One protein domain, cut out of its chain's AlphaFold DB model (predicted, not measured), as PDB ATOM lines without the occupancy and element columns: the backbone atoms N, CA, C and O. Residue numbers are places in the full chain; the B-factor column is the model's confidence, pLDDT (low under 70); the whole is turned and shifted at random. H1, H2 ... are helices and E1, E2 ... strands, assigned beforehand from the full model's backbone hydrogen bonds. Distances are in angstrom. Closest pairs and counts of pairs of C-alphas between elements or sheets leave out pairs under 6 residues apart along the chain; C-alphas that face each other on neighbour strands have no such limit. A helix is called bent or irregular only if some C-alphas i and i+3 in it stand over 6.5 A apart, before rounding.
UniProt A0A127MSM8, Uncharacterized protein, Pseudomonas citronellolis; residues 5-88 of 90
ATOM      1  N   LYS A   5      -6.634 -54.239 -15.444       85.06
ATOM      2  CA  LYS A   5      -6.267 -52.922 -14.916       85.06
ATOM      3  C   LYS A   5      -5.763 -52.042 -16.058       85.06
ATOM      4  O   LYS A   5      -4.576 -52.061 -16.381       85.06
ATOM      5  N   LEU A   6      -6.673 -51.298 -16.675       85.00
ATOM      6  CA  LEU A   6      -6.365 -50.378 -17.765       85.00
ATOM      7  C   LEU A   6      -5.851 -49.042 -17.218       85.00
ATOM      8  O   LEU A   6      -6.453 -48.461 -16.318       85.00
ATOM      9  N   VAL A   7      -4.733 -48.567 -17.762       82.12
ATOM     10  CA  VAL A   7      -4.175 -47.237 -17.484       82.12
ATOM     11  C   VAL A   7      -4.059 -46.455 -18.789       82.12
ATOM     12  O   VAL A   7      -3.608 -47.034 -19.781       82.12
ATOM     13  N   PRO A   8      -4.491 -45.183 -18.839       78.88
ATOM     14  CA  PRO A   8      -4.405 -44.396 -20.061       78.88
ATOM     15  C   PRO A   8      -2.939 -44.140 -20.415       78.88
ATOM     16  O   PRO A   8      -2.104 -43.939 -19.529       78.88
ATOM     17  N   LEU A   9      -2.606 -44.145 -21.708       78.69
ATOM     18  CA  LEU A   9      -1.304 -43.640 -22.155       78.69
ATOM     19  C   LEU A   9      -1.234 -42.120 -21.950       78.69
ATOM     20  O   LEU A   9      -2.216 -41.409 -22.158       78.69
ATOM     21  N   HIS A  10      -0.066 -41.614 -21.563       70.44
ATOM     22  CA  HIS A  10       0.160 -40.177 -21.425       70.44
ATOM     23  C   HIS A  10       0.245 -39.492 -22.804       70.44
ATOM     24  O   HIS A  10       0.744 -40.096 -23.749       70.44
ATOM     25  N   HIS A  11      -0.174 -38.222 -22.893       64.88
ATOM     26  CA  HIS A  11      -0.123 -37.379 -24.107       64.88
ATOM     27  C   HIS A  11      -1.048 -37.809 -25.263       64.88
ATOM     28  O   HIS A  11      -0.654 -37.790 -26.426       64.88
ATOM     29  N   GLN A  12      -2.294 -38.170 -24.955       71.62
ATOM     30  CA  GLN A  12      -3.326 -38.431 -25.964       71.62
ATOM     31  C   GLN A  12      -4.259 -37.232 -26.150       71.62
ATOM     32  O   GLN A  12      -4.495 -36.480 -25.208       71.62
ATOM     33  N   SER A  13      -4.860 -37.102 -27.338       76.56
ATOM     34  CA  SER A  13      -5.924 -36.116 -27.599       76.56
ATOM     35  C   SER A  13      -7.218 -36.409 -26.827       76.56
ATOM     36  O   SER A  13      -7.998 -35.494 -26.577       76.56
ATOM     37  N   PHE A  14      -7.441 -37.674 -26.460       79.19
ATOM     38  CA  PHE A  14      -8.608 -38.146 -25.717       79.19
ATOM     39  C   PHE A  14      -8.147 -39.153 -24.655       79.19
ATOM     40  O   PHE A  14      -7.505 -40.147 -24.991       79.19
ATOM     41  N   GLU A  15      -8.431 -38.888 -23.377       73.62
ATOM     42  CA  GLU A  15      -7.911 -39.678 -22.245       73.62
ATOM     43  C   GLU A  15      -8.509 -41.091 -22.146       73.62
ATOM     44  O   GLU A  15      -7.970 -41.947 -21.447       73.62
ATOM     45  N   ASP A  16      -9.618 -41.346 -22.838       77.19
ATOM     46  CA  ASP A  16     -10.444 -42.541 -22.699       77.19
ATOM     47  C   ASP A  16     -10.374 -43.504 -23.896       77.19
ATOM     48  O   ASP A  16     -11.190 -44.423 -23.997       77.19
ATOM     49  N   VAL A  17      -9.413 -43.309 -24.806       75.44
ATOM     50  CA  VAL A  17      -9.356 -44.037 -26.084       75.44
ATOM     51  C   VAL A  17      -8.231 -45.078 -26.121       75.44
ATOM     52  O   VAL A  17      -8.492 -46.216 -26.510       75.44
ATOM     53  N   LEU A  18      -7.006 -44.765 -25.680       78.88
ATOM     54  CA  LEU A  18      -5.905 -45.744 -25.630       78.88
ATOM     55  C   LEU A  18      -5.475 -46.057 -24.199       78.88
ATOM     56  O   LEU A  18      -5.168 -45.170 -23.399       78.88
ATOM     57  N   PHE A  19      -5.348 -47.351 -23.906       82.31
ATOM     58  CA  PHE A  19      -4.933 -47.840 -22.597       82.31
ATOM     59  C   PHE A  19      -3.910 -48.964 -22.702       82.31
ATOM     60  O   PHE A  19      -3.897 -49.748 -23.651       82.31
ATOM     61  N   VAL A  20      -3.104 -49.097 -21.654       80.19
ATOM     62  CA  VAL A  20      -2.263 -50.265 -21.402       80.19
ATOM     63  C   VAL A  20      -2.895 -51.092 -20.293       80.19
ATOM     64  O   VAL A  20      -3.317 -50.561 -19.268       80.19
ATOM     65  N   ASN A  21      -2.929 -52.411 -20.462       85.62
ATOM     66  CA  ASN A  21      -3.257 -53.311 -19.365       85.62
ATOM     67  C   ASN A  21      -2.044 -53.456 -18.435       85.62
ATOM     68  O   ASN A  21      -1.171 -54.287 -18.672       85.62
ATOM     69  N   ALA A  22      -2.003 -52.677 -17.355       81.81
ATOM     70  CA  ALA A  22      -0.929 -52.705 -16.361       81.81
ATOM     71  C   ALA A  22      -0.852 -54.025 -15.570       81.81
ATOM     72  O   ALA A  22       0.125 -54.260 -14.865       81.81
ATOM     73  N   GLY A  23      -1.874 -54.882 -15.664       84.06
ATOM     74  CA  GLY A  23      -1.862 -56.232 -15.099       84.06
ATOM     75  C   GLY A  23      -1.243 -57.292 -16.015       84.06
ATOM     76  O   GLY A  23      -1.178 -58.457 -15.624       84.06
ATOM     77  N   ALA A  24      -0.829 -56.936 -17.235       85.69
ATOM     78  CA  ALA A  24      -0.181 -57.872 -18.148       85.69
ATOM     79  C   ALA A  24       1.218 -58.287 -17.641       85.69
ATOM     80  O   ALA A  24       1.876 -57.508 -16.946       85.69
ATOM     81  N   PRO A  25       1.713 -59.487 -18.009       89.56
ATOM     82  CA  PRO A  25       3.080 -59.891 -17.701       89.56
ATOM     83  C   PRO A  25       4.097 -58.854 -18.190       89.56
ATOM     84  O   PRO A  25       3.995 -58.366 -19.316       89.56
ATOM     85  N   ALA A  26       5.111 -58.568 -17.370       82.44
ATOM     86  CA  ALA A  26       6.122 -57.553 -17.678       82.44
ATOM     87  C   ALA A  26       6.810 -57.784 -19.036       82.44
ATOM     88  O   ALA A  26       7.047 -56.825 -19.765       82.44
ATOM     89  N   ALA A  27       7.049 -59.044 -19.418       84.62
ATOM     90  CA  ALA A  27       7.603 -59.395 -20.727       84.62
ATOM     91  C   ALA A  27       6.719 -58.912 -21.892       84.62
ATOM     92  O   ALA A  27       7.216 -58.331 -22.846       84.62
ATOM     93  N   HIS A  28       5.394 -59.059 -21.786       84.31
ATOM     94  CA  HIS A  28       4.476 -58.618 -22.839       84.31
ATOM     95  C   HIS A  28       4.428 -57.092 -22.948       84.31
ATOM     96  O   HIS A  28       4.334 -56.553 -24.051       84.31
ATOM     97  N   LEU A  29       4.494 -56.397 -21.807       77.56
ATOM     98  CA  LEU A  29       4.580 -54.937 -21.768       77.56
ATOM     99  C   LEU A  29       5.881 -54.449 -22.411       77.56
ATOM    100  O   LEU A  29       5.849 -53.522 -23.218       77.56
ATOM    101  N   TYR A  30       6.998 -55.110 -22.101       80.38
ATOM    102  CA  TYR A  30       8.305 -54.809 -22.675       80.38
ATOM    103  C   TYR A  30       8.328 -55.026 -24.189       80.38
ATOM    104  O   TYR A  30       8.662 -54.103 -24.924       80.38
ATOM    105  N   ASP A  31       7.887 -56.187 -24.674       80.69
ATOM    106  CA  ASP A  31       7.863 -56.492 -26.108       80.69
ATOM    107  C   ASP A  31       6.971 -55.516 -26.883       80.69
ATOM    108  O   ASP A  31       7.283 -55.104 -28.002       80.69
ATOM    109  N   ALA A  32       5.838 -55.131 -26.291       81.88
ATOM    110  CA  ALA A  32       4.941 -54.154 -26.887       81.88
ATOM    111  C   ALA A  32       5.559 -52.746 -26.920       81.88
ATOM    112  O   ALA A  32       5.337 -52.019 -27.886       81.88
ATOM    113  N   ALA A  33       6.332 -52.359 -25.903       80.62
ATOM    114  CA  ALA A  33       7.077 -51.102 -25.904       80.62
ATOM    115  C   ALA A  33       8.218 -51.124 -26.935       80.62
ATOM    116  O   ALA A  33       8.334 -50.197 -27.730       80.62
ATOM    117  N   ALA A  34       8.995 -52.209 -26.989       81.12
ATOM    118  CA  ALA A  34      10.106 -52.382 -27.921       81.12
ATOM    119  C   ALA A  34       9.649 -52.312 -29.386       81.12
ATOM    120  O   ALA A  34      10.250 -51.598 -30.182       81.12
ATOM    121  N   ARG A  35       8.538 -52.976 -29.737       82.00
ATOM    122  CA  ARG A  35       7.967 -52.894 -31.094       82.00
ATOM    123  C   ARG A  35       7.546 -51.475 -31.479       82.00
ATOM    124  O   ARG A  35       7.745 -51.080 -32.621       82.00
ATOM    125  N   ARG A  36       6.967 -50.713 -30.544       83.81
ATOM    126  CA  ARG A  36       6.555 -49.323 -30.800       83.81
ATOM    127  C   ARG A  36       7.750 -48.388 -30.951       83.81
ATOM    128  O   ARG A  36       7.723 -47.531 -31.825       83.81
ATOM    129  N   LEU A  37       8.791 -48.574 -30.140       76.75
ATOM    130  CA  LEU A  37      10.040 -47.819 -30.264       76.75
ATOM    131  C   LEU A  37      10.729 -48.104 -31.601       76.75
ATOM    132  O   LEU A  37      11.051 -47.161 -32.308       76.75
ATOM    133  N   ALA A  38      10.843 -49.374 -31.995       80.62
ATOM    134  CA  ALA A  38      11.418 -49.745 -33.288       80.62
ATOM    135  C   ALA A  38      10.640 -49.136 -34.470       80.62
ATOM    136  O   ALA A  38      11.241 -48.604 -35.395       80.62
ATOM    137  N   ALA A  39       9.302 -49.145 -34.421       81.25
ATOM    138  CA  ALA A  39       8.478 -48.494 -35.440       81.25
ATOM    139  C   ALA A  39       8.713 -46.973 -35.507       81.25
ATOM    140  O   ALA A  39       8.749 -46.400 -36.592       81.25
ATOM    141  N   LEU A  40       8.888 -46.309 -34.360       80.06
ATOM    142  CA  LEU A  40       9.214 -44.883 -34.315       80.06
ATOM    143  C   LEU A  40      10.608 -44.600 -34.891       80.06
ATOM    144  O   LEU A  40      10.764 -43.651 -35.652       80.06
ATOM    145  N   GLU A  41      11.600 -45.422 -34.553       79.12
ATOM    146  CA  GLU A  41      12.961 -45.327 -35.093       79.12
ATOM    147  C   GLU A  41      12.979 -45.523 -36.614       79.12
ATOM    148  O   GLU A  41      13.611 -44.736 -37.316       79.12
ATOM    149  N   ASP A  42      12.236 -46.502 -37.139       82.56
ATOM    150  CA  ASP A  42      12.092 -46.715 -38.585       82.56
ATOM    151  C   ASP A  42      11.455 -45.495 -39.278       82.56
ATOM    152  O   ASP A  42      11.912 -45.087 -40.345       82.56
ATOM    153  N   LEU A  43      10.436 -44.869 -38.673       78.69
ATOM    154  CA  LEU A  43       9.824 -43.644 -39.213       78.69
ATOM    155  C   LEU A  43      10.787 -42.456 -39.201       78.69
ATOM    156  O   LEU A  43      10.847 -41.711 -40.178       78.69
ATOM    157  N   LEU A  44      11.531 -42.272 -38.108       74.56
ATOM    158  CA  LEU A  44      12.536 -41.214 -37.999       74.56
ATOM    159  C   LEU A  44      13.645 -41.409 -39.032       74.56
ATOM    160  O   LEU A  44      14.005 -40.457 -39.715       74.56
ATOM    161  N   HIS A  45      14.108 -42.644 -39.223       76.31
ATOM    162  CA  HIS A  45      15.129 -42.965 -40.213       76.31
ATOM    163  C   HIS A  45      14.699 -42.592 -41.637       76.31
ATOM    164  O   HIS A  45      15.467 -41.958 -42.359       76.31
ATOM    165  N   VAL A  46      13.457 -42.917 -42.013       73.50
ATOM    166  CA  VAL A  46      12.890 -42.550 -43.321       73.50
ATOM    167  C   VAL A  46      12.851 -41.028 -43.507       73.50
ATOM    168  O   VAL A  46      13.134 -40.550 -44.603       73.50
ATOM    169  N   LEU A  47      12.513 -40.262 -42.461       71.31
ATOM    170  CA  LEU A  47      12.482 -38.793 -42.509       71.31
ATOM    171  C   LEU A  47      13.884 -38.176 -42.590       71.31
ATOM    172  O   LEU A  47      14.073 -37.184 -43.286       71.31
ATOM    173  N   GLU A  48      14.853 -38.748 -41.879       73.50
ATOM    174  CA  GLU A  48      16.236 -38.261 -41.824       73.50
ATOM    175  C   GLU A  48      17.040 -38.607 -43.083       73.50
ATOM    176  O   GLU A  48      17.950 -37.868 -43.448       73.50
ATOM    177  N   CYS A  49      16.718 -39.717 -43.755       67.31
ATOM    178  CA  CYS A  49      17.459 -40.199 -44.924       67.31
ATOM    179  C   CYS A  49      16.859 -39.753 -46.270       67.31
ATOM    180  O   CYS A  49      17.372 -40.143 -47.320       67.31
ATOM    181  N   HIS A  50      15.797 -38.938 -46.269       63.31
ATOM    182  CA  HIS A  50      15.120 -38.477 -47.487       63.31
ATOM    183  C   HIS A  50      15.817 -37.270 -48.147       63.31
ATOM    184  O   HIS A  50      15.222 -36.212 -48.326       63.31
ATOM    185  N   ASP A  51      17.076 -37.449 -48.545       58.19
ATOM    186  CA  ASP A  51      17.825 -36.520 -49.402       58.19
ATOM    187  C   ASP A  51      18.163 -37.224 -50.731       58.19
ATOM    188  O   ASP A  51      19.306 -37.599 -50.992       58.19
ATOM    189  N   GLY A  52      17.166 -37.465 -51.589       57.62
ATOM    190  CA  GLY A  52      17.417 -37.962 -52.949       57.62
ATOM    191  C   GLY A  52      16.252 -38.715 -53.584       57.62
ATOM    192  O   GLY A  52      15.592 -39.513 -52.929       57.62
ATOM    193  N   ASP A  53      16.043 -38.476 -54.881       57.22
ATOM    194  CA  ASP A  53      14.925 -38.924 -55.735       57.22
ATOM    195  C   ASP A  53      14.710 -40.453 -55.879       57.22
ATOM    196  O   ASP A  53      13.883 -40.876 -56.685       57.22
ATOM    197  N   ASP A  54      15.379 -41.302 -55.096       59.31
ATOM    198  CA  ASP A  54      15.225 -42.759 -55.160       59.31
ATOM    199  C   ASP A  54      14.788 -43.333 -53.806       59.31
ATOM    200  O   ASP A  54      15.598 -43.667 -52.939       59.31
ATOM    201  N   VAL A  55      13.475 -43.517 -53.632       61.41
ATOM    202  CA  VAL A  55      12.940 -44.299 -52.508       61.41
ATOM    203  C   VAL A  55      13.240 -45.777 -52.755       61.41
ATOM    204  O   VAL A  55      12.513 -46.482 -53.456       61.41
ATOM    205  N   LEU A  56      14.344 -46.254 -52.185       69.44
ATOM    206  CA  LEU A  56      14.773 -47.646 -52.288       69.44
ATOM    207  C   LEU A  56      13.771 -48.600 -51.603       69.44
ATOM    208  O   LEU A  56      13.104 -48.264 -50.623       69.44
ATOM    209  N   VAL A  57      13.708 -49.846 -52.090       69.88
ATOM    210  CA  VAL A  57      12.850 -50.939 -51.570       69.88
ATOM    211  C   VAL A  57      12.978 -51.131 -50.048       69.88
ATOM    212  O   VAL A  57      12.015 -51.514 -49.379       69.88
ATOM    213  N   GLN A  58      14.155 -50.842 -49.488       71.56
ATOM    214  CA  GLN A  58      14.427 -50.940 -48.055       71.56
ATOM    215  C   GLN A  58      13.663 -49.888 -47.237       71.56
ATOM    216  O   GLN A  58      13.041 -50.251 -46.241       71.56
ATOM    217  N   GLU A  59      13.615 -48.637 -47.694       71.19
ATOM    218  CA  GLU A  59      12.872 -47.556 -47.028       71.19
ATOM    219  C   GLU A  59      11.366 -47.802 -47.084       71.19
ATOM    220  O   GLU A  59      10.660 -47.641 -46.092       71.19
ATOM    221  N   THR A  60      10.877 -48.326 -48.211       74.06
ATOM    222  CA  THR A  60       9.473 -48.750 -48.335       74.06
ATOM    223  C   THR A  60       9.136 -49.869 -47.346       74.06
ATOM    224  O   THR A  60       8.065 -49.867 -46.740       74.06
ATOM    225  N   SER A  61      10.053 -50.822 -47.151       76.44
ATOM    226  CA  SER A  61       9.855 -51.945 -46.228       76.44
ATOM    227  C   SER A  61       9.864 -51.500 -44.763       76.44
ATOM    228  O   SER A  61       9.017 -51.959 -44.001       76.44
ATOM    229  N   ARG A  62      10.765 -50.581 -44.384       74.94
ATOM    230  CA  ARG A  62      10.817 -49.966 -43.043       74.94
ATOM    231  C   ARG A  62       9.575 -49.130 -42.749       74.94
ATOM    232  O   ARG A  62       8.961 -49.246 -41.691       74.94
ATOM    233  N   LEU A  63       9.155 -48.324 -43.721       78.00
ATOM    234  CA  LEU A  63       7.938 -47.533 -43.598       78.00
ATOM    235  C   LEU A  63       6.717 -48.444 -43.428       78.00
ATOM    236  O   LEU A  63       5.890 -48.222 -42.547       78.00
ATOM    237  N   ALA A  64       6.622 -49.515 -44.219       76.69
ATOM    238  CA  ALA A  64       5.559 -50.499 -44.073       76.69
ATOM    239  C   ALA A  64       5.597 -51.196 -42.699       76.69
ATOM    240  O   ALA A  64       4.548 -51.309 -42.062       76.69
ATOM    241  N   SER A  65       6.768 -51.619 -42.200       77.25
ATOM    242  CA  SER A  65       6.879 -52.261 -40.878       77.25
ATOM    243  C   SER A  65       6.470 -51.337 -39.737       77.25
ATOM    244  O   SER A  65       5.863 -51.809 -38.775       77.25
ATOM    245  N   ALA A  66       6.727 -50.035 -39.858       80.69
ATOM    246  CA  ALA A  66       6.305 -49.053 -38.872       80.69
ATOM    247  C   ALA A  66       4.814 -48.685 -38.963       80.69
ATOM    248  O   ALA A  66       4.144 -48.533 -37.940       80.69
ATOM    249  N   LEU A  67       4.263 -48.565 -40.175       77.31
ATOM    250  CA  LEU A  67       2.871 -48.153 -40.382       77.31
ATOM    251  C   LEU A  67       1.858 -49.263 -40.081       77.31
ATOM    252  O   LEU A  67       0.757 -48.969 -39.617       77.31
ATOM    253  N   VAL A  68       2.203 -50.533 -40.315       76.94
ATOM    254  CA  VAL A  68       1.310 -51.681 -40.071       76.94
ATOM    255  C   VAL A  68       0.759 -51.735 -38.633       76.94
ATOM    256  O   VAL A  68      -0.465 -51.819 -38.489       76.94
ATOM    257  N   PRO A  69       1.577 -51.676 -37.560       75.75
ATOM    258  CA  PRO A  69       1.051 -51.704 -36.196       75.75
ATOM    259  C   PRO A  69       0.191 -50.473 -35.879       75.75
ATOM    260  O   PRO A  69      -0.863 -50.620 -35.263       75.75
ATOM    261  N   LEU A  70       0.579 -49.286 -36.357       79.19
ATOM    262  CA  LEU A  70      -0.174 -48.043 -36.139       79.19
ATOM    263  C   LEU A  70      -1.550 -48.077 -36.816       79.19
ATOM    264  O   LEU A  70      -2.558 -47.718 -36.208       79.19
ATOM    265  N   ALA A  71      -1.615 -48.560 -38.059       72.69
ATOM    266  CA  ALA A  71      -2.869 -48.714 -38.790       72.69
ATOM    267  C   ALA A  71      -3.800 -49.739 -38.121       72.69
ATOM    268  O   ALA A  71      -5.012 -49.526 -38.058       72.69
ATOM    269  N   GLY A  72      -3.243 -50.835 -37.592       73.25
ATOM    270  CA  GLY A  72      -3.997 -51.835 -36.836       73.25
ATOM    271  C   GLY A  72      -4.611 -51.267 -35.553       73.25
ATOM    272  O   GLY A  72      -5.797 -51.480 -35.294       73.25
ATOM    273  N   GLU A  73      -3.834 -50.501 -34.784       81.00
ATOM    274  CA  GLU A  73      -4.320 -49.821 -33.577       81.00
ATOM    275  C   GLU A  73      -5.431 -48.809 -33.913       81.00
ATOM    276  O   GLU A  73      -6.506 -48.854 -33.312       81.00
ATOM    277  N   ALA A  74      -5.227 -47.961 -34.926       74.38
ATOM    278  CA  ALA A  74      -6.215 -46.971 -35.356       74.38
ATOM    279  C   ALA A  74      -7.528 -47.611 -35.841       74.38
ATOM    280  O   ALA A  74      -8.617 -47.135 -35.510       74.38
ATOM    281  N   ARG A  75      -7.445 -48.718 -36.590       73.88
ATOM    282  CA  ARG A  75      -8.626 -49.456 -37.055       73.88
ATOM    283  C   ARG A  75      -9.425 -50.039 -35.894       73.88
ATOM    284  O   ARG A  75     -10.644 -49.904 -35.871       73.88
ATOM    285  N   HIS A  76      -8.752 -50.656 -34.927       77.38
ATOM    286  CA  HIS A  76      -9.432 -51.239 -33.774       77.38
ATOM    287  C   HIS A  76     -10.143 -50.164 -32.938       77.38
ATOM    288  O   HIS A  76     -11.289 -50.355 -32.533       77.38
ATOM    289  N   LEU A  77      -9.512 -49.002 -32.743       77.75
ATOM    290  CA  LEU A  77     -10.163 -47.861 -32.099       77.75
ATOM    291  C   LEU A  77     -11.420 -47.405 -32.840       77.75
ATOM    292  O   LEU A  77     -12.452 -47.171 -32.212       77.75
ATOM    293  N   TYR A  78     -11.341 -47.294 -34.167       73.38
ATOM    294  CA  TYR A  78     -12.480 -46.911 -34.997       73.38
ATOM    295  C   TYR A  78     -13.649 -47.894 -34.844       73.38
ATOM    296  O   TYR A  78     -14.783 -47.479 -34.605       73.38
ATOM    297  N   GLU A  79     -13.371 -49.198 -34.912       78.19
ATOM    298  CA  GLU A  79     -14.380 -50.251 -34.755       78.19
ATOM    299  C   GLU A  79     -15.040 -50.202 -33.363       78.19
ATOM    300  O   GLU A  79     -16.265 -50.292 -33.250       78.19
ATOM    301  N   LEU A  80     -14.260 -49.983 -32.299       78.56
ATOM    302  CA  LEU A  80     -14.787 -49.820 -30.938       78.56
ATOM    303  C   LEU A  80     -15.669 -48.572 -30.797       78.56
ATOM    304  O   LEU A  80     -16.735 -48.638 -30.177       78.56
ATOM    305  N   ALA A  81     -15.242 -47.446 -31.373       76.81
ATOM    306  CA  ALA A  81     -16.002 -46.201 -31.354       76.81
ATOM    307  C   ALA A  81     -17.346 -46.361 -32.081       76.81
ATOM    308  O   ALA A  81     -18.386 -45.975 -31.541       76.81
ATOM    309  N   GLN A  82     -17.345 -47.007 -33.250       81.38
ATOM    310  CA  GLN A  82     -18.557 -47.290 -34.012       81.38
ATOM    311  C   GLN A  82     -19.534 -48.171 -33.217       81.38
ATOM    312  O   GLN A  82     -20.690 -47.794 -33.025       81.38
ATOM    313  N   GLN A  83     -19.059 -49.288 -32.655       82.56
ATOM    314  CA  GLN A  83     -19.891 -50.175 -31.831       82.56
ATOM    315  C   GLN A  83     -20.477 -49.468 -30.603       82.56
ATOM    316  O   GLN A  83     -21.528 -49.860 -30.092       82.56
ATOM    317  N   ARG A  84     -19.771 -48.479 -30.046       79.88
ATOM    318  CA  ARG A  84     -20.260 -47.700 -28.903       79.88
ATOM    319  C   ARG A  84     -21.318 -46.688 -29.328       79.88
ATOM    320  O   ARG A  84     -22.308 -46.541 -28.616       79.88
ATOM    321  N   ALA A  85     -21.140 -46.032 -30.472       77.69
ATOM    322  CA  ALA A  85     -22.136 -45.129 -31.037       77.69
ATOM    323  C   ALA A  85     -23.449 -45.872 -31.338       77.69
ATOM    324  O   ALA A  85     -24.514 -45.423 -30.925       77.69
ATOM    325  N   GLU A  86     -23.366 -47.060 -31.942       82.06
ATOM    326  CA  GLU A  86     -24.521 -47.924 -32.226       82.06
ATOM    327  C   GLU A  86     -25.258 -48.367 -30.951       82.06
ATOM    328  O   GLU A  86     -26.483 -48.404 -30.923       82.06
ATOM    329  N   ARG A  87     -24.525 -48.644 -29.862       75.94
ATOM    330  CA  ARG A  87     -25.100 -49.004 -28.551       75.94
ATOM    331  C   ARG A  87     -25.685 -47.829 -27.767       75.94
ATOM    332  O   ARG A  87     -26.454 -48.060 -26.844       75.94
ATOM    333  N   SER A  88     -25.274 -46.601 -28.078       66.19
ATOM    334  CA  SER A  88     -25.709 -45.385 -27.368       66.19
ATOM    335  C   SER A  88     -26.832 -44.643 -28.101       66.19
ATOM    336  O   SER A  88     -27.408 -43.714 -27.544       66.19
TER     337      SER A  88
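This is residues 5 to 88 of the 90 residues of an uncharacterized protein of Pseudomonas citronellolis (UniProt A0A127MSM8). A small hairpin of two strands, E1 and E2, lies at the open side of a loose V made by two long helices, H1 and H2. The helices meet near the last residues of H1 and the first of H2, and the far end of H2, residues 82 to 88, sticks out free. The printed part has 84 residues with two named strands and two named helices, in the order E1, E2, H1, H2; the sheet E1 - E2 is antiparallel and the class is mostly helix. The whole is loose, with a radius of gyration of the C-alphas of 16.3 A and spans of 50 by 33 by 20 A.

E1, residues 6 to 8, and E2, residues 19 to 21, form an antiparallel hairpin, their directions at 147 degrees. N 7 and O 20 are 2.9 A apart and N 20 and O 7 are 2.8 A apart, both within hydrogen-bond range. A tight link of 4 residues joins E2 to H1, residues 26 to 48. H1 touches H2, residues 57 to 88, with residues 38 to 46 alone, and H2 touches H1 with residues 59 to 67 alone. Their closest C-alphas, those of Ala 39 and Ala 66, are 4.1 A apart. The two helices run opposite ways at a steep tilt of 58 degrees. E1 is apart from both helices, and E2 is apart from H2. Every O i to N i+4 pair is within hydrogen-bond range in H1, and 26 of 28 are in H2.

E1 begins at C-alpha 6, (-6.365, -50.378, -17.765). H1 measures 32.5 A from its first to its last C-alpha and begins at C-alpha 26, (6.122, -57.553, -17.678). H2 measures 45.9 A and ends at C-alpha 88, (-25.709, -45.385, -27.368). H2 has a kink of 31 degrees near residue 68; it is neither bent nor irregular, but only just, with C-alphas 66 and 69 6.5 A apart.

The two C-alphas farthest apart, those of Gly 52 and Ser 88, are 50.7 A apart. The printed part has no cut and no long link. The mean pLDDT of the printed part is 76.6, with residue 11, residues 49 to 57 and residue 88 under 70.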